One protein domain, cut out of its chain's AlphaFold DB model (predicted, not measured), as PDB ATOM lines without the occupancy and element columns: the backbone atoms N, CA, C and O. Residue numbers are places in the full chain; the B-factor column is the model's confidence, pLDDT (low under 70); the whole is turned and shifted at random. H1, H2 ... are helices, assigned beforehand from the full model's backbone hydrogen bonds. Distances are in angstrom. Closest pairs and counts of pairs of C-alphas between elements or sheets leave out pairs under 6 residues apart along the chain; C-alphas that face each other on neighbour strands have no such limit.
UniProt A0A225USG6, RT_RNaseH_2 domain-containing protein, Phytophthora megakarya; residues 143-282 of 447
ATOM      1  N   ASN A 143      -3.416   8.311 -33.934       66.12
ATOM      2  CA  ASN A 143      -2.610   8.318 -35.161       66.12
ATOM      3  C   ASN A 143      -2.111   9.721 -35.576       66.12
ATOM      4  O   ASN A 143      -1.383   9.869 -36.554       66.12
ATOM      5  N   THR A 144      -2.459  10.773 -34.830       62.31
ATOM      6  CA  THR A 144      -1.997  12.144 -35.123       62.31
ATOM      7  C   THR A 144      -0.516  12.381 -34.807       62.31
ATOM      8  O   THR A 144       0.056  13.375 -35.256       62.31
ATOM      9  N   VAL A 145       0.133  11.500 -34.034       66.19
ATOM     10  CA  VAL A 145       1.531  11.667 -33.612       66.19
ATOM     11  C   VAL A 145       2.326  10.383 -33.818       66.19
ATOM     12  O   VAL A 145       1.971   9.325 -33.307       66.19
ATOM     13  N   SER A 146       3.466  10.491 -34.512       71.81
ATOM     14  CA  SER A 146       4.379   9.358 -34.711       71.81
ATOM     15  C   SER A 146       4.833   8.741 -33.378       71.81
ATOM     16  O   SER A 146       5.023   9.450 -32.385       71.81
ATOM     17  N   LYS A 147       5.107   7.428 -33.357       70.81
ATOM     18  CA  LYS A 147       5.592   6.718 -32.153       70.81
ATOM     19  C   LYS A 147       6.814   7.400 -31.509       70.81
ATOM     20  O   LYS A 147       6.873   7.544 -30.288       70.81
ATOM     21  N   ARG A 148       7.767   7.878 -32.325       71.38
ATOM     22  CA  ARG A 148       8.988   8.572 -31.864       71.38
ATOM     23  C   ARG A 148       8.672   9.935 -31.230       71.38
ATOM     24  O   ARG A 148       9.214  10.267 -30.173       71.38
ATOM     25  N   SER A 149       7.772  10.706 -31.839       76.81
ATOM     26  CA  SER A 149       7.332  11.995 -31.294       76.81
ATOM     27  C   SER A 149       6.555  11.810 -29.991       76.81
ATOM     28  O   SER A 149       6.786  12.548 -29.034       76.81
ATOM     29  N   ARG A 150       5.715  10.769 -29.900       76.31
ATOM     30  CA  ARG A 150       4.951  10.459 -28.688       76.31
ATOM     31  C   ARG A 150       5.867  10.211 -27.497       76.31
ATOM     32  O   ARG A 150       5.734  10.901 -26.495       76.31
ATOM     33  N   ALA A 151       6.870   9.343 -27.632       80.81
ATOM     34  CA  ALA A 151       7.846   9.096 -26.566       80.81
ATOM     35  C   ALA A 151       8.563  10.381 -26.100       80.81
ATOM     36  O   ALA A 151       8.848  10.554 -24.912       80.81
ATOM     37  N   THR A 152       8.832  11.309 -27.023       82.88
ATOM     38  CA  THR A 152       9.422  12.617 -26.697       82.88
ATOM     39  C   THR A 152       8.466  13.468 -25.865       82.88
ATOM     40  O   THR A 152       8.862  13.990 -24.822       82.88
ATOM     41  N   TYR A 153       7.201  13.572 -26.272       84.50
ATOM     42  CA  TYR A 153       6.193  14.340 -25.540       84.50
ATOM     43  C   TYR A 153       5.914  13.745 -24.163       84.50
ATOM     44  O   TYR A 153       5.963  14.488 -23.183       84.50
ATOM     45  N   GLN A 154       5.774  12.418 -24.071       84.25
ATOM     46  CA  GLN A 154       5.608  11.713 -22.800       84.25
ATOM     47  C   GLN A 154       6.747  12.010 -21.836       84.25
ATOM     48  O   GLN A 154       6.526  12.430 -20.704       84.25
ATOM     49  N   ASN A 155       7.992  11.892 -22.298       87.06
ATOM     50  CA  ASN A 155       9.144  12.247 -21.479       87.06
ATOM     51  C   ASN A 155       9.117  13.711 -21.025       87.06
ATOM     52  O   ASN A 155       9.552  14.022 -19.915       87.06
ATOM     53  N   THR A 156       8.622  14.606 -21.871       88.56
ATOM     54  CA  THR A 156       8.608  16.045 -21.613       88.56
ATOM     55  C   THR A 156       7.579  16.421 -20.547       88.56
ATOM     56  O   THR A 156       7.924  17.157 -19.613       88.56
ATOM     57  N   TYR A 157       6.358  15.880 -20.628       90.00
ATOM     58  CA  TYR A 157       5.336  16.101 -19.606       90.00
ATOM     59  C   TYR A 157       5.559  15.253 -18.345       90.00
ATOM     60  O   TYR A 157       5.266  15.732 -17.261       90.00
ATOM     61  N   CYS A 158       6.189  14.073 -18.401       90.50
ATOM     62  CA  CYS A 158       6.551  13.334 -17.177       90.50
ATOM     63  C   CYS A 158       7.559  14.122 -16.332       90.50
ATOM     64  O   CYS A 158       7.468  14.163 -15.110       90.50
ATOM     65  N   ARG A 159       8.501  14.826 -16.981       90.12
ATOM     66  CA  ARG A 159       9.373  15.773 -16.271       90.12
ATOM     67  C   ARG A 159       8.564  16.925 -15.650       90.12
ATOM     68  O   ARG A 159       9.016  17.495 -14.665       90.12
ATOM     69  N   PHE A 160       7.445  17.323 -16.268       91.62
ATOM     70  CA  PHE A 160       6.557  18.367 -15.740       91.62
ATOM     71  C   PHE A 160       5.847  17.913 -14.491       91.62
ATOM     72  O   PHE A 160       5.986  18.557 -13.459       91.62
ATOM     73  N   LEU A 161       5.196  16.765 -14.580       90.75
ATOM     74  CA  LEU A 161       4.510  16.131 -13.471       90.75
ATOM     75  C   LEU A 161       5.469  15.883 -12.297       90.75
ATOM     76  O   LEU A 161       5.125  16.216 -11.175       90.75
ATOM     77  N   ALA A 162       6.707  15.438 -12.541       90.12
ATOM     78  CA  ALA A 162       7.710  15.277 -11.476       90.12
ATOM     79  C   ALA A 162       8.069  16.594 -10.768       90.12
ATOM     80  O   ALA A 162       8.313  16.612  -9.565       90.12
ATOM     81  N   TRP A 163       8.098  17.706 -11.506       90.69
ATOM     82  CA  TRP A 163       8.313  19.023 -10.911       90.69
ATOM     83  C   TRP A 163       7.081  19.504 -10.135       90.69
ATOM     84  O   TRP A 163       7.247  20.076  -9.060       90.69
ATOM     85  N   ILE A 164       5.867  19.250 -10.636       90.00
ATOM     86  CA  ILE A 164       4.625  19.557  -9.911       90.00
ATOM     87  C   ILE A 164       4.564  18.743  -8.620       90.00
ATOM     88  O   ILE A 164       4.314  19.321  -7.575       90.00
ATOM     89  N   ALA A 165       4.871  17.445  -8.654       87.81
ATOM     90  CA  ALA A 165       4.770  16.575  -7.481       87.81
ATOM     91  C   ALA A 165       5.623  17.101  -6.318       87.81
ATOM     92  O   ALA A 165       5.206  17.060  -5.168       87.81
ATOM     93  N   ARG A 166       6.786  17.679  -6.642       86.00
ATOM     94  CA  ARG A 166       7.720  18.241  -5.663       86.00
ATOM     95  C   ARG A 166       7.368  19.651  -5.180       86.00
ATOM     96  O   ARG A 166       7.667  19.980  -4.042       86.00
ATOM     97  N   ASN A 167       6.805  20.505  -6.036       86.75
ATOM     98  CA  ASN A 167       6.635  21.939  -5.730       86.75
ATOM     99  C   ASN A 167       5.170  22.372  -5.557       86.75
ATOM    100  O   ASN A 167       4.895  23.469  -5.073       86.75
ATOM    101  N   LYS A 168       4.230  21.555  -6.030       87.19
ATOM    102  CA  LYS A 168       2.804  21.850  -6.215       87.19
ATOM    103  C   LYS A 168       1.972  20.568  -6.044       87.19
ATOM    104  O   LYS A 168       1.145  20.244  -6.891       87.19
ATOM    105  N   SER A 169       2.204  19.833  -4.957       84.94
ATOM    106  CA  SER A 169       1.549  18.544  -4.683       84.94
ATOM    107  C   SER A 169       0.016  18.618  -4.658       84.94
ATOM    108  O   SER A 169      -0.628  17.659  -5.059       84.94
ATOM    109  N   HIS A 170      -0.573  19.762  -4.292       86.12
ATOM    110  CA  HIS A 170      -2.031  19.968  -4.303       86.12
ATOM    111  C   HIS A 170      -2.688  19.793  -5.684       86.12
ATOM    112  O   HIS A 170      -3.866  19.473  -5.747       86.12
ATOM    113  N   LEU A 171      -1.941  19.970  -6.782       88.12
ATOM    114  CA  LEU A 171      -2.472  19.784  -8.138       88.12
ATOM    115  C   LEU A 171      -2.628  18.302  -8.521       88.12
ATOM    116  O   LEU A 171      -3.142  18.002  -9.602       88.12
ATOM    117  N   PHE A 172      -2.149  17.371  -7.690       87.94
ATOM    118  CA  PHE A 172      -2.332  15.940  -7.904       87.94
ATOM    119  C   PHE A 172      -3.614  15.442  -7.227       87.94
ATOM    120  O   PHE A 172      -3.835  15.731  -6.049       87.94
ATOM    121  N   PRO A 173      -4.421  14.617  -7.919       86.62
ATOM    122  CA  PRO A 173      -5.500  13.875  -7.278       86.62
ATOM    123  C   PRO A 173      -4.979  13.025  -6.113       86.62
ATOM    124  O   PRO A 173      -3.859  12.504  -6.166       86.62
ATOM    125  N   THR A 174      -5.805  12.832  -5.084       82.50
ATOM    126  CA  THR A 174      -5.459  12.059  -3.876       82.50
ATOM    127  C   THR A 174      -4.946  10.657  -4.208       82.50
ATOM    128  O   THR A 174      -3.891  10.271  -3.721       82.50
ATOM    129  N   LEU A 175      -5.588   9.960  -5.153       82.38
ATOM    130  CA  LEU A 175      -5.199   8.611  -5.590       82.38
ATOM    131  C   LEU A 175      -3.740   8.518  -6.083       82.38
ATOM    132  O   LEU A 175      -3.052   7.515  -5.886       82.38
ATOM    133  N   ILE A 176      -3.262   9.570  -6.753       83.44
ATOM    134  CA  ILE A 176      -1.896   9.618  -7.285       83.44
ATOM    135  C   ILE A 176      -0.925  10.065  -6.207       83.44
ATOM    136  O   ILE A 176       0.183   9.540  -6.143       83.44
ATOM    137  N   SER A 177      -1.343  10.992  -5.348       82.56
ATOM    138  CA  SER A 177      -0.568  11.402  -4.180       82.56
ATOM    139  C   SER A 177      -0.271  10.209  -3.262       82.56
ATOM    140  O   SER A 177       0.881  10.017  -2.881       82.56
ATOM    141  N   ASP A 178      -1.255   9.339  -3.024       81.88
ATOM    142  CA  ASP A 178      -1.087   8.104  -2.244       81.88
ATOM    143  C   ASP A 178      -0.120   7.124  -2.926       81.88
ATOM    144  O   ASP A 178       0.723   6.506  -2.277       81.88
ATOM    145  N   SER A 179      -0.194   7.024  -4.257       81.19
ATOM    146  CA  SER A 179       0.700   6.175  -5.058       81.19
ATOM    147  C   SER A 179       2.142   6.696  -5.115       81.19
ATOM    148  O   SER A 179       3.073   5.916  -5.323       81.19
ATOM    149  N   LEU A 180       2.340   8.011  -4.979       80.31
ATOM    150  CA  LEU A 180       3.656   8.656  -4.966       80.31
ATOM    151  C   LEU A 180       4.310   8.627  -3.578       80.31
ATOM    152  O   LEU A 180       5.539   8.625  -3.500       80.31
ATOM    153  N   GLY A 181       3.516   8.578  -2.503       78.44
ATOM    154  CA  GLY A 181       4.009   8.578  -1.126       78.44
ATOM    155  C   GLY A 181       4.733   9.877  -0.746       78.44
ATOM    156  O   GLY A 181       4.469  10.947  -1.298       78.44
ATOM    157  N   ASP A 182       5.662   9.801   0.214       75.44
ATOM    158  CA  ASP A 182       6.454  10.964   0.631       75.44
ATOM    159  C   ASP A 182       7.478  11.363  -0.448       75.44
ATOM    160  O   ASP A 182       8.483  10.696  -0.711       75.44
ATOM    161  N   THR A 183       7.222  12.502  -1.088       75.25
ATOM    162  CA  THR A 183       8.046  13.027  -2.182       75.25
ATOM    163  C   THR A 183       9.247  13.853  -1.704       75.25
ATOM    164  O   THR A 183      10.094  14.214  -2.529       75.25
ATOM    165  N   SER A 184       9.374  14.129  -0.398       71.50
ATOM    166  CA  SER A 184      10.381  15.043   0.165       71.50
ATOM    167  C   SER A 184      11.820  14.512   0.060       71.50
ATOM    168  O   SER A 184      12.723  15.242  -0.361       71.50
ATOM    169  N   ALA A 185      12.026  13.222   0.347       70.81
ATOM    170  CA  ALA A 185      13.328  12.548   0.283       70.81
ATOM    171  C   ALA A 185      13.695  12.040  -1.128       70.81
ATOM    172  O   ALA A 185      14.818  11.592  -1.371       70.81
ATOM    173  N   THR A 186      12.762  12.116  -2.080       79.56
ATOM    174  CA  THR A 186      12.886  11.468  -3.389       79.56
ATOM    175  C   THR A 186      13.517  12.411  -4.419       79.56
ATOM    176  O   THR A 186      13.135  13.579  -4.558       79.56
ATOM    177  N   THR A 187      14.503  11.933  -5.187       83.94
ATOM    178  CA  THR A 187      15.108  12.758  -6.252       83.94
ATOM    179  C   THR A 187      14.125  12.985  -7.407       83.94
ATOM    180  O   THR A 187      13.305  12.127  -7.731       83.94
ATOM    181  N   ILE A 188      14.245  14.118  -8.114       81.75
ATOM    182  CA  ILE A 188      13.397  14.440  -9.285       81.75
ATOM    183  C   ILE A 188      13.468  13.336 -10.356       81.75
ATOM    184  O   ILE A 188      12.496  13.084 -11.073       81.75
ATOM    185  N   GLN A 189      14.614  12.660 -10.474       83.25
ATOM    186  CA  GLN A 189      14.802  11.569 -11.424       83.25
ATOM    187  C   GLN A 189      14.036  10.302 -11.019       83.25
ATOM    188  O   GLN A 189      13.424   9.684 -11.887       83.25
ATOM    189  N   GLN A 190      14.012   9.956  -9.729       85.38
ATOM    190  CA  GLN A 190      13.209   8.852  -9.193       85.38
ATOM    191  C   GLN A 190      11.705   9.142  -9.310       85.38
ATOM    192  O   GLN A 190      10.978   8.310  -9.853       85.38
ATOM    193  N   LEU A 191      11.265  10.353  -8.936       86.25
ATOM    194  CA  LEU A 191       9.869  10.794  -9.092       86.25
ATOM    195  C   LEU A 191       9.404  10.700 -10.547       86.25
ATOM    196  O   LEU A 191       8.307  10.235 -10.843       86.25
ATOM    197  N   ARG A 192      10.260  11.094 -11.496       89.19
ATOM    198  CA  ARG A 192       9.953  10.969 -12.924       89.19
ATOM    199  C   ARG A 192       9.733   9.517 -13.345       89.19
ATOM    200  O   ARG A 192       8.868   9.284 -14.186       89.19
ATOM    201  N   THR A 193      10.529   8.576 -12.841       88.12
ATOM    202  CA  THR A 193      10.387   7.152 -13.179       88.12
ATOM    203  C   THR A 193       9.073   6.600 -12.635       88.12
ATOM    204  O   THR A 193       8.314   6.021 -13.402       88.12
ATOM    205  N   GLN A 194       8.749   6.888 -11.372       86.56
ATOM    206  CA  GLN A 194       7.481   6.484 -10.755       86.56
ATOM    207  C   GLN A 194       6.270   7.047 -11.509       86.56
ATOM    208  O   GLN A 194       5.380   6.299 -11.899       86.56
ATOM    209  N   ILE A 195       6.266   8.349 -11.811       88.25
ATOM    210  CA  ILE A 195       5.181   8.985 -12.575       88.25
ATOM    211  C   ILE A 195       5.058   8.375 -13.969       88.25
ATOM    212  O   ILE A 195       3.952   8.152 -14.453       88.25
ATOM    213  N   LYS A 196       6.183   8.104 -14.637       88.62
ATOM    214  CA  LYS A 196       6.163   7.473 -15.957       88.62
ATOM    215  C   LYS A 196       5.543   6.076 -15.892       88.62
ATOM    216  O   LYS A 196       4.803   5.717 -16.804       88.62
ATOM    217  N   ASP A 197       5.801   5.314 -14.837       86.81
ATOM    218  CA  ASP A 197       5.195   3.997 -14.653       86.81
ATOM    219  C   ASP A 197       3.692   4.102 -14.373       86.81
ATOM    220  O   ASP A 197       2.921   3.355 -14.967       86.81
ATOM    221  N   ILE A 198       3.255   5.071 -13.562       84.00
ATOM    222  CA  ILE A 198       1.827   5.323 -13.296       84.00
ATOM    223  C   ILE A 198       1.096   5.673 -14.602       84.00
ATOM    224  O   ILE A 198       0.142   5.003 -14.986       84.00
ATOM    225  N   VAL A 199       1.619   6.657 -15.341       83.44
ATOM    226  CA  VAL A 199       1.041   7.160 -16.601       83.44
ATOM    227  C   VAL A 199       1.073   6.115 -17.727       83.44
ATOM    228  O   VAL A 199       0.266   6.166 -18.656       83.44
ATOM    229  N   THR A 200       2.016   5.169 -17.703       80.50
ATOM    230  CA  THR A 200       2.064   4.103 -18.719       80.50
ATOM    231  C   THR A 200       1.183   2.905 -18.380       80.50
ATOM    232  O   THR A 200       0.696   2.273 -19.318       80.50
ATOM    233  N   LYS A 201       0.966   2.605 -17.092       79.94
ATOM    234  CA  LYS A 201       0.135   1.481 -16.629       79.94
ATOM    235  C   LYS A 201      -1.358   1.735 -16.803       79.94
ATOM    236  O   LYS A 201      -2.046   0.847 -17.294       79.94
ATOM    237  N   ASP A 202      -1.836   2.924 -16.445       74.94
ATOM    238  CA  ASP A 202      -3.248   3.282 -16.579       74.94
ATOM    239  C   ASP A 202      -3.402   4.664 -17.219       74.94
ATOM    240  O   ASP A 202      -3.022   5.687 -16.653       74.94
ATOM    241  N   ARG A 203      -3.962   4.689 -18.433       72.88
ATOM    242  CA  ARG A 203      -4.214   5.928 -19.183       72.88
ATOM    243  C   ARG A 203      -5.532   6.599 -18.813       72.88
ATOM    244  O   ARG A 203      -5.743   7.741 -19.208       72.88
ATOM    245  N   ASN A 204      -6.408   5.904 -18.092       75.00
ATOM    246  CA  ASN A 204      -7.672   6.465 -17.628       75.00
ATOM    247  C   ASN A 204      -7.486   7.242 -16.321       75.00
ATOM    248  O   ASN A 204      -8.328   8.066 -15.970       75.00
ATOM    249  N   LEU A 205      -6.368   7.020 -15.626       80.50
ATOM    250  CA  LEU A 205      -6.026   7.734 -14.409       80.50
ATOM    251  C   LEU A 205      -5.463   9.125 -14.728       80.50
ATOM    252  O   LEU A 205      -4.325   9.272 -15.176       80.50
ATOM    253  N   THR A 206      -6.258  10.161 -14.483       84.62
ATOM    254  CA  THR A 206      -5.885  11.554 -14.745       84.62
ATOM    255  C   THR A 206      -4.736  12.008 -13.834       84.62
ATOM    256  O   THR A 206      -4.894  12.042 -12.619       84.62
ATOM    257  N   PRO A 207      -3.570  12.410 -14.378       86.19
ATOM    258  CA  PRO A 207      -2.365  12.669 -13.592       86.19
ATOM    259  C   PRO A 207      -2.387  13.994 -12.827       86.19
ATOM    260  O   PRO A 207      -1.443  14.291 -12.103       86.19
ATOM    261  N   LEU A 208      -3.396  14.831 -13.061       89.56
ATOM    262  CA  LEU A 208      -3.454  16.202 -12.585       89.56
ATOM    263  C   LEU A 208      -4.911  16.667 -12.501       89.56
ATOM    264  O   LEU A 208      -5.715  16.333 -13.374       89.56
ATOM    265  N   ASN A 209      -5.209  17.535 -11.539       89.62
ATOM    266  CA  ASN A 209      -6.402  18.374 -11.552       89.62
ATOM    267  C   ASN A 209      -6.234  19.459 -12.631       89.62
ATOM    268  O   ASN A 209      -5.727  20.552 -12.379       89.62
ATOM    269  N   PHE A 210      -6.609  19.141 -13.874       88.69
ATOM    270  CA  PHE A 210      -6.410  20.023 -15.034       88.69
ATOM    271  C   PHE A 210      -7.110  21.385 -14.919       88.69
ATOM    272  O   PHE A 210      -6.671  22.337 -15.563       88.69
ATOM    273  N   GLU A 211      -8.167  21.484 -14.112       87.44
ATOM    274  CA  GLU A 211      -8.937  22.717 -13.898       87.44
ATOM    275  C   GLU A 211      -8.211  23.729 -13.003       87.44
ATOM    276  O   GLU A 211      -8.367  24.935 -13.180       87.44
ATOM    277  N   GLU A 212      -7.372  23.253 -12.083       89.06
ATOM    278  CA  GLU A 212      -6.620  24.107 -11.158       89.06
ATOM    279  C   GLU A 212      -5.318  24.634 -11.778       89.06
ATOM    280  O   GLU A 212      -4.754  25.629 -11.316       89.06
ATOM    281  N   LEU A 213      -4.841  23.996 -12.852       91.12
ATOM    282  CA  LEU A 213      -3.571  24.322 -13.489       91.12
ATOM    283  C   LEU A 213      -3.579  25.725 -14.115       91.12
ATOM    284  O   LEU A 213      -4.309  25.990 -15.069       91.12
ATOM    285  N   GLN A 214      -2.666  26.591 -13.665       91.62
ATOM    286  CA  GLN A 214      -2.492  27.936 -14.222       91.62
ATOM    287  C   GLN A 214      -1.311  28.011 -15.201       91.62
ATOM    288  O   GLN A 214      -0.320  27.279 -15.084       91.62
ATOM    289  N   ALA A 215      -1.352  28.965 -16.142       91.44
ATOM    290  CA  ALA A 215      -0.253  29.191 -17.091       91.44
ATOM    291  C   ALA A 215       1.060  29.520 -16.363       91.44
ATOM    292  O   ALA A 215       2.135  29.041 -16.739       91.44
ATOM    293  N   LYS A 216       0.946  30.296 -15.279       90.56
ATOM    294  CA  LYS A 216       2.020  30.627 -14.338       90.56
ATOM    295  C   LYS A 216       2.792  29.393 -13.882       90.56
ATOM    296  O   LYS A 216       4.014  29.408 -13.969       90.56
ATOM    297  N   ASP A 217       2.121  28.332 -13.431       90.31
ATOM    298  CA  ASP A 217       2.802  27.162 -12.858       90.31
ATOM    299  C   ASP A 217       3.694  26.474 -13.897       90.31
ATOM    300  O   ASP A 217       4.832  26.087 -13.614       90.31
ATOM    301  N   PHE A 218       3.213  26.396 -15.140       92.00
ATOM    302  CA  PHE A 218       3.995  25.859 -16.245       92.00
ATOM    303  C   PHE A 218       5.190  26.753 -16.598       92.00
ATOM    304  O   PHE A 218       6.310  26.263 -16.753       92.00
ATOM    305  N   VAL A 219       4.978  28.067 -16.703       90.44
ATOM    306  CA  VAL A 219       6.022  29.025 -17.101       90.44
ATOM    307  C   VAL A 219       7.088  29.188 -16.017       90.44
ATOM    308  O   VAL A 219       8.270  29.252 -16.354       90.44
ATOM    309  N   THR A 220       6.713  29.170 -14.733       90.12
ATOM    310  CA  THR A 220       7.653  29.169 -13.601       90.12
ATOM    311  C   THR A 220       8.639  28.020 -13.726       90.12
ATOM    312  O   THR A 220       9.843  28.220 -13.607       90.12
ATOM    313  N   ARG A 221       8.162  26.821 -14.063       90.25
ATOM    314  CA  ARG A 221       9.073  25.712 -14.313       90.25
ATOM    315  C   ARG A 221       9.995  25.986 -15.495       90.25
ATOM    316  O   ARG A 221      11.188  25.725 -15.390       90.25
ATOM    317  N   LEU A 222       9.473  26.479 -16.616       88.88
ATOM    318  CA  LEU A 222      10.283  26.712 -17.815       88.88
ATOM    319  C   LEU A 222      11.470  27.638 -17.561       88.88
ATOM    320  O   LEU A 222      12.551  27.372 -18.079       88.88
ATOM    321  N   VAL A 223      11.280  28.690 -16.765       85.31
ATOM    322  CA  VAL A 223      12.353  29.647 -16.460       85.31
ATOM    323  C   VAL A 223      13.384  29.107 -15.468       85.31
ATOM    324  O   VAL A 223      14.483  29.639 -15.419       85.31
ATOM    325  N   THR A 224      13.067  28.039 -14.726       85.19
ATOM    326  CA  THR A 224      14.029  27.329 -13.854       85.19
ATOM    327  C   THR A 224      14.859  26.275 -14.589       85.19
ATOM    328  O   THR A 224      15.702  25.618 -13.986       85.19
ATOM    329  N   LEU A 225      14.591  26.041 -15.878       84.88
ATOM    330  CA  LEU A 225      15.318  25.040 -16.646       84.88
ATOM    331  C   LEU A 225      16.607  25.622 -17.225       84.88
ATOM    332  O   LEU A 225      16.581  26.532 -18.055       84.88
ATOM    333  N   GLU A 226      17.714  24.981 -16.881       80.75
ATOM    334  CA  GLU A 226      19.043  25.318 -17.371       80.75
ATOM    335  C   GLU A 226      19.654  24.142 -18.137       80.75
ATOM    336  O   GLU A 226      19.326  22.965 -17.941       80.75
ATOM    337  N   ARG A 227      20.539  24.471 -19.072       78.31
ATOM    338  CA  ARG A 227      21.404  23.501 -19.735       78.31
ATOM    339  C   ARG A 227      22.511  23.056 -18.768       78.31
ATOM    340  O   ARG A 227      22.777  23.694 -17.759       78.31
ATOM    341  N   LYS A 228      23.211  21.969 -19.110       74.75
ATOM    342  CA  LYS A 228      24.334  21.450 -18.301       74.75
ATOM    343  C   LYS A 228      25.483  22.450 -18.119       74.75
ATOM    344  O   LYS A 228      26.247  22.313 -17.178       74.75
ATOM    345  N   ASP A 229      25.611  23.406 -19.033       72.69
ATOM    346  CA  ASP A 229      26.592  24.491 -19.006       72.69
ATOM    347  C   ASP A 229      26.097  25.732 -18.235       72.69
ATOM    348  O   ASP A 229      26.720  26.783 -18.323       72.69
ATOM    349  N   GLY A 230      24.969  25.637 -17.513       72.94
ATOM    350  CA  GLY A 230      24.354  26.755 -16.781       72.94
ATOM    351  C   GLY A 230      23.647  27.775 -17.680       72.94
ATOM    352  O   GLY A 230      23.100  28.763 -17.202       72.94
ATOM    353  N   GLY A 231      23.641  27.558 -19.000       72.75
ATOM    354  CA  GLY A 231      22.998  28.457 -19.953       72.75
ATOM    355  C   GLY A 231      21.482  28.267 -20.031       72.75
ATOM    356  O   GLY A 231      20.957  27.161 -19.873       72.75
ATOM    357  N   ALA A 232      20.765  29.335 -20.380       75.56
ATOM    358  CA  ALA A 232      19.331  29.266 -20.652       75.56
ATOM    359  C   ALA A 232      19.007  28.336 -21.841       75.56
ATOM    360  O   ALA A 232      19.777  28.183 -22.800       75.56
ATOM    361  N   LEU A 233      17.826  27.716 -21.807       81.94
ATOM    362  CA  LEU A 233      17.317  26.920 -22.924       81.94
ATOM    363  C   LEU A 233      17.004  27.784 -24.155       81.94
ATOM    364  O   LEU A 233      16.562  28.926 -24.058       81.94
ATOM    365  N   SER A 234      17.155  27.193 -25.344       82.62
ATOM    366  CA  SER A 234      16.724  27.834 -26.589       82.62
ATOM    367  C   SER A 234      15.196  27.899 -26.689       82.62
ATOM    368  O   SER A 234      14.480  27.047 -26.156       82.62
ATOM    369  N   TYR A 235      14.678  28.858 -27.465       84.38
ATOM    370  CA  TYR A 235      13.234  28.977 -27.706       84.38
ATOM    371  C   TYR A 235      12.619  27.687 -28.281       84.38
ATOM    372  O   TYR A 235      11.513  27.303 -27.911       84.38
ATOM    373  N   SER A 236      13.352  26.972 -29.145       80.44
ATOM    374  CA  SER A 236      12.909  25.685 -29.704       80.44
ATOM    375  C   SER A 236      12.747  24.603 -28.625       80.44
ATOM    376  O   SER A 236      11.757  23.863 -28.614       80.44
ATOM    377  N   ALA A 237      13.676  24.547 -27.664       83.81
ATOM    378  CA  ALA A 237      13.580  23.626 -26.537       83.81
ATOM    379  C   ALA A 237      12.372  23.963 -25.648       83.81
ATOM    380  O   ALA A 237      11.570  23.079 -25.346       83.81
ATOM    381  N   LEU A 238      12.165  25.243 -25.318       87.62
ATOM    382  CA  LEU A 238      10.985  25.696 -24.568       87.62
ATOM    383  C   LEU A 238       9.674  25.375 -25.302       87.62
ATOM    384  O   LEU A 238       8.706  24.926 -24.689       87.62
ATOM    385  N   ASN A 239       9.642  25.531 -26.626       87.00
ATOM    386  CA  ASN A 239       8.469  25.183 -27.421       87.00
ATOM    387  C   ASN A 239       8.187  23.671 -27.416       87.00
ATOM    388  O   ASN A 239       7.031  23.260 -27.433       87.00
ATOM    389  N   THR A 240       9.217  22.828 -27.315       87.06
ATOM    390  CA  THR A 240       9.034  21.375 -27.134       87.06
ATOM    391  C   THR A 240       8.317  21.073 -25.818       87.06
ATOM    392  O   THR A 240       7.414  20.236 -25.787       87.06
ATOM    393  N   HIS A 241       8.646  21.803 -24.745       89.69
ATOM    394  CA  HIS A 241       7.904  21.718 -23.488       89.69
ATOM    395  C   HIS A 241       6.446  22.143 -23.646       89.69
ATOM    396  O   HIS A 241       5.570  21.429 -23.155       89.69
ATOM    397  N   ARG A 242       6.176  23.247 -24.360       90.62
ATOM    398  CA  ARG A 242       4.804  23.685 -24.674       90.62
ATOM    399  C   ARG A 242       4.023  22.564 -25.341       90.62
ATOM    400  O   ARG A 242       2.967  22.183 -24.859       90.62
ATOM    401  N   VAL A 243       4.566  21.992 -26.412       88.44
ATOM    402  CA  VAL A 243       3.915  20.895 -27.136       88.44
ATOM    403  C   VAL A 243       3.689  19.693 -26.215       88.44
ATOM    404  O   VAL A 243       2.620  19.093 -26.263       88.44
ATOM    405  N   GLY A 244       4.638  19.376 -25.330       89.88
ATOM    406  CA  GLY A 244       4.465  18.355 -24.293       89.88
ATOM    407  C   GLY A 244       3.244  18.597 -23.398       89.88
ATOM    408  O   GLY A 244       2.490  17.661 -23.159       89.88
ATOM    409  N   LEU A 245       2.998  19.840 -22.967       91.94
ATOM    410  CA  LEU A 245       1.815  20.197 -22.176       91.94
ATOM    411  C   LEU A 245       0.510  20.008 -22.961       91.94
ATOM    412  O   LEU A 245      -0.425  19.400 -22.455       91.94
ATOM    413  N   PHE A 246       0.446  20.463 -24.214       89.81
ATOM    414  CA  PHE A 246      -0.748  20.264 -25.051       89.81
ATOM    415  C   PHE A 246      -1.020  18.774 -25.300       89.81
ATOM    416  O   PHE A 246      -2.170  18.341 -25.307       89.81
ATOM    417  N   ASN A 247       0.037  17.970 -25.457       88.44
ATOM    418  CA  ASN A 247      -0.097  16.520 -25.558       88.44
ATOM    419  C   ASN A 247      -0.582  15.887 -24.251       88.44
ATOM    420  O   ASN A 247      -1.318  14.920 -24.334       88.44
ATOM    421  N   LEU A 248      -0.221  16.424 -23.080       89.75
ATOM    422  CA  LEU A 248      -0.745  15.946 -21.798       89.75
ATOM    423  C   LEU A 248      -2.271  16.115 -21.735       89.75
ATOM    424  O   LEU A 248      -2.976  15.141 -21.514       89.75
ATOM    425  N   PHE A 249      -2.787  17.315 -22.020       89.62
ATOM    426  CA  PHE A 249      -4.237  17.557 -22.095       89.62
ATOM    427  C   PHE A 249      -4.910  16.620 -23.105       89.62
ATOM    428  O   PHE A 249      -5.921  15.982 -22.815       89.62
ATOM    429  N   ARG A 250      -4.296  16.467 -24.284       85.06
ATOM    430  CA  ARG A 250      -4.832  15.609 -25.338       85.06
ATOM    431  C   ARG A 250      -4.801  14.121 -24.980       85.06
ATOM    432  O   ARG A 250      -5.751  13.436 -25.340       85.06
ATOM    433  N   ASP A 251      -3.751  13.615 -24.338       83.44
ATOM    434  CA  ASP A 251      -3.627  12.197 -23.962       83.44
ATOM    435  C   ASP A 251      -4.706  11.802 -22.938       83.44
ATOM    436  O   ASP A 251      -5.218  10.691 -23.014       83.44
ATOM    437  N   TYR A 252      -5.109  12.726 -22.060       85.81
ATOM    438  CA  TYR A 252      -6.120  12.500 -21.016       85.81
ATOM    439  C   TYR A 252      -7.504  13.063 -21.351       85.81
ATOM    440  O   TYR A 252      -8.334  13.250 -20.474       85.81
ATOM    441  N   SER A 253      -7.780  13.347 -22.626       83.38
ATOM    442  CA  SER A 253      -9.097  13.824 -23.077       83.38
ATOM    443  C   SER A 253      -9.612  15.120 -22.439       83.38
ATOM    444  O   SER A 253     -10.794  15.424 -22.564       83.38
ATOM    445  N   HIS A 254      -8.727  15.943 -21.877       85.62
ATOM    446  CA  HIS A 254      -9.083  17.270 -21.386       85.62
ATOM    447  C   HIS A 254      -8.862  18.337 -22.460       85.62
ATOM    448  O   HIS A 254      -7.864  18.337 -23.186       85.62
ATOM    449  N   THR A 255      -9.793  19.284 -22.536       86.38
ATOM    450  CA  THR A 255      -9.659  20.468 -23.387       86.38
ATOM    451  C   THR A 255      -9.130  21.618 -22.542       86.38
ATOM    452  O   THR A 255      -9.657  21.895 -21.469       86.38
ATOM    453  N   MET A 256      -8.076  22.281 -23.013       89.69
ATOM    454  CA  MET A 256      -7.512  23.441 -22.327       89.69
ATOM    455  C   MET A 256      -8.510  24.604 -22.370       89.69
ATOM    456  O   MET A 256      -9.101  24.878 -23.416       89.69
ATOM    457  N   SER A 257      -8.706  25.298 -21.247       91.69
ATOM    458  CA  SER A 257      -9.596  26.457 -21.218       91.69
ATOM    459  C   SER A 257      -9.033  27.590 -22.089       91.69
ATOM    460  O   SER A 257      -7.819  27.804 -22.157       91.69
ATOM    461  N   LYS A 258      -9.913  28.351 -22.756       90.88
ATOM    462  CA  LYS A 258      -9.502  29.503 -23.584       90.88
ATOM    463  C   LYS A 258      -8.649  30.530 -22.813       90.88
ATOM    464  O   LYS A 258      -7.680  31.018 -23.397       90.88
ATOM    465  N   PRO A 259      -8.948  30.859 -21.536       91.94
ATOM    466  CA  PRO A 259      -8.090  31.740 -20.743       91.94
ATOM    467  C   PRO A 259      -6.670  31.187 -20.580       91.94
ATOM    468  O   PRO A 259      -5.709  31.892 -20.883       91.94
ATOM    469  N   LEU A 260      -6.536  29.908 -20.208       91.56
ATOM    470  CA  LEU A 260      -5.243  29.248 -20.017       91.56
ATOM    471  C   LEU A 260      -4.416  29.225 -21.314       91.56
ATOM    472  O   LEU A 260      -3.226  29.543 -21.310       91.56
ATOM    473  N   GLU A 261      -5.046  28.901 -22.444       91.06
ATOM    474  CA  GLU A 261      -4.381  28.892 -23.750       91.06
ATOM    475  C   GLU A 261      -3.908  30.295 -24.181       91.06
ATOM    476  O   GLU A 261      -2.794  30.458 -24.707       91.06
ATOM    477  N   SER A 262      -4.736  31.315 -23.938       92.00
ATOM    478  CA  SER A 262      -4.416  32.716 -24.226       92.00
ATOM    479  C   SER A 262      -3.236  33.205 -23.380       92.00
ATOM    480  O   SER A 262      -2.265  33.745 -23.922       92.00
ATOM    481  N   GLU A 263      -3.252  32.935 -22.072       94.44
ATOM    482  CA  GLU A 263      -2.152  33.285 -21.172       94.44
ATOM    483  C   GLU A 263      -0.847  32.597 -21.563       94.44
ATOM    484  O   GLU A 263       0.180  33.264 -21.709       94.44
ATOM    485  N   LEU A 264      -0.871  31.282 -21.815       92.81
ATOM    486  CA  LEU A 264       0.302  30.553 -22.301       92.81
ATOM    487  C   LEU A 264       0.842  31.189 -23.584       92.81
ATOM    488  O   LEU A 264       2.046  31.393 -23.728       92.81
ATOM    489  N   THR A 265      -0.031  31.561 -24.516       92.25
ATOM    490  CA  THR A 265       0.390  32.224 -25.753       92.25
ATOM    491  C   THR A 265       1.086  33.560 -25.484       92.25
ATOM    492  O   THR A 265       2.130  33.827 -26.088       92.25
ATOM    493  N   ASN A 266       0.576  34.366 -24.553       92.75
ATOM    494  CA  ASN A 266       1.189  35.637 -24.161       92.75
ATOM    495  C   ASN A 266       2.543  35.438 -23.466       92.75
ATOM    496  O   ASN A 266       3.522  36.086 -23.843       92.75
ATOM    497  N   TYR A 267       2.650  34.480 -22.542       92.38
ATOM    498  CA  TYR A 267       3.922  34.142 -21.901       92.38
ATOM    499  C   TYR A 267       4.977  33.685 -22.908       92.38
ATOM    500  O   TYR A 267       6.120  34.135 -22.852       92.38
ATOM    501  N   PHE A 268       4.612  32.834 -23.870       90.75
ATOM    502  CA  PHE A 268       5.555  32.363 -24.888       90.75
ATOM    503  C   PHE A 268       5.997  33.470 -25.852       90.75
ATOM    504  O   PHE A 268       7.160  33.478 -26.262       90.75
ATOM    505  N   LYS A 269       5.122  34.433 -26.173       90.00
ATOM    506  CA  LYS A 269       5.530  35.659 -26.882       90.00
ATOM    507  C   LYS A 269       6.560  36.434 -26.055       90.00
ATOM    508  O   LYS A 269       7.624  36.760 -26.574       90.00
ATOM    509  N   GLY A 270       6.293  36.652 -24.765       89.50
ATOM    510  CA  GLY A 270       7.215  37.329 -23.844       89.50
ATOM    511  C   GLY A 270       8.577  36.636 -23.730       89.50
ATOM    512  O   GLY A 270       9.611  37.284 -23.881       89.50
ATOM    513  N   LEU A 271       8.595  35.309 -23.563       87.38
ATOM    514  CA  LEU A 271       9.823  34.504 -23.530       87.38
ATOM    515  C   LEU A 271      10.625  34.628 -24.828       87.38
ATOM    516  O   LEU A 271      11.847  34.766 -24.785       87.38
ATOM    517  N   LYS A 272       9.952  34.619 -25.986       86.00
ATOM    518  CA  LYS A 272      10.604  34.819 -27.285       86.00
ATOM    519  C   LYS A 272      11.283  36.187 -27.367       86.00
ATOM    520  O   LYS A 272      12.427  36.266 -27.810       86.00
ATOM    521  N   HIS A 273      10.590  37.244 -26.942       85.88
ATOM    522  CA  HIS A 273      11.132  38.603 -26.938       85.88
ATOM    523  C   HIS A 273      12.305  38.753 -25.969       85.88
ATOM    524  O   HIS A 273      13.323  39.324 -26.352       85.88
ATOM    525  N   LYS A 274      12.196  38.193 -24.758       84.62
ATOM    526  CA  LYS A 274      13.280  38.199 -23.770       84.62
ATOM    527  C   LYS A 274      14.533  37.516 -24.322       84.62
ATOM    528  O   LYS A 274      15.574  38.150 -24.394       84.62
ATOM    529  N   LEU A 275      14.410  36.287 -24.830       81.12
ATOM    530  CA  LEU A 275      15.544  35.556 -25.410       81.12
ATOM    531  C   LEU A 275      16.184  36.293 -26.596       81.12
ATOM    532  O   LEU A 275      17.398  36.238 -26.769       81.12
ATOM    533  N   ALA A 276      15.386  36.981 -27.418       77.38
ATOM    534  CA  ALA A 276      15.906  37.796 -28.513       77.38
ATOM    535  C   ALA A 276      16.665  39.037 -28.011       77.38
ATOM    536  O   ALA A 276      17.686  39.397 -28.594       77.38
ATOM    537  N   LYS A 277      16.191  39.671 -26.931       81.06
ATOM    538  CA  LYS A 277      16.854  40.809 -26.282       81.06
ATOM    539  C   LYS A 277      18.164  40.385 -25.613       81.06
ATOM    540  O   LYS A 277      19.187  41.008 -25.871       81.06
ATOM    541  N   ASP A 278      18.148  39.294 -24.851       74.44
ATOM    542  CA  ASP A 278      19.328  38.750 -24.164       74.44
ATOM    543  C   ASP A 278      20.418  38.346 -25.182       74.44
ATOM    544  O   ASP A 278      21.601  38.623 -24.990       74.44
ATOM    545  N   ALA A 279      20.017  37.780 -26.329       67.44
ATOM    546  CA  ALA A 279      20.923  37.493 -27.443       67.44
ATOM    547  C   ALA A 279      21.464  38.760 -28.134       67.44
ATOM    548  O   ALA A 279      22.594  38.765 -28.622       67.44
ATOM    549  N   GLY A 280      20.663  39.829 -28.207       65.62
ATOM    550  CA  GLY A 280      21.062  41.116 -28.784       65.62
ATOM    551  C   GLY A 280      22.043  41.899 -27.908       65.62
ATOM    552  O   GLY A 280      22.929  42.565 -28.440       65.62
ATOM    553  N   ASN A 281      21.910  41.776 -26.586       70.25
ATOM    554  CA  ASN A 281      22.756  42.444 -25.596       70.25
ATOM    555  C   ASN A 281      24.096  41.730 -25.352       70.25
ATOM    556  O   ASN A 281      25.000  42.322 -24.774       70.25
ATOM    557  N   GLY A 282      24.242  40.479 -25.802       60.34
ATOM    558  CA  GLY A 282      25.440  39.665 -25.568       60.34
ATOM    559  C   GLY A 282      25.444  38.912 -24.232       60.34
ATOM    560  O   GLY A 282      26.369  38.142 -23.994       60.34
TER     561      GLY A 282
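What this domain is: This is residues 143 to 282 of the 447 residues of the protein "RT_RNaseH_2 domain-containing protein" of Phytophthora megakarya (UniProt A0A225USG6). The longest helix, H6, runs along one side of the domain beside the shorter H4, and residues 277 to 282 at its end stick out. H1 passes through the middle, crossed by H5 at about a right angle, and H3 packs on H1 at the side away from H6, with H2 farther out. The printed part has 140 residues with six named helices, H1 to H6 in order, and no named strand: all helix. It is compact, with a radius of gyration of the C-alphas of 15.6 A and spans of 48 by 35 by 30 A.

Where its parts are: H6, residues 258 to 281, is 34.8 A long and ends at C-alpha 281 (22.756, 42.444, -25.596). H4 is residues 215 to 223, and H5, residues 235 to 251, is 24.1 A long. H1, residues 147 to 167, is 30.5 A long from C-alpha 147 (5.592, 6.718, -32.153). H3, residues 188 to 201, is 19.9 A long, and H2 is residues 174 to 180.

How they stand to each other: H6, with residues 260 to 267 alone, touches H4 the same way at a shallow tilt of 25 degrees, closest at C-alphas Ala 215 and Leu 264, 5.4 A. H5 and H6 form a helical hairpin and only just touch, with 3 pairs of C-alphas within 8 A, closest at Tyr 235 and Lys 272, 6.4 A. H1, the hub, touches H5 about perpendicular at 90 degrees; C-alphas Tyr 153 and Gly 244 are closest, 4.5 A. H1 touches H3 at a steep tilt of 56 degrees, opposite ways, closest at C-alphas Ala 162 and Arg 192, 5.1 A. H1 and H6 are apart. In each helix, every O i to N i+4 pair is within hydrogen-bond range.

The domain as a whole: The C-alphas of Leu 175 and Asn 281 are farthest apart, 48.2 A. The printed part has no cut. The links H3 to H4 and H4 to H5 are long. pLDDT is under 70 at residues 143 to 145, 279 to 280 and 282.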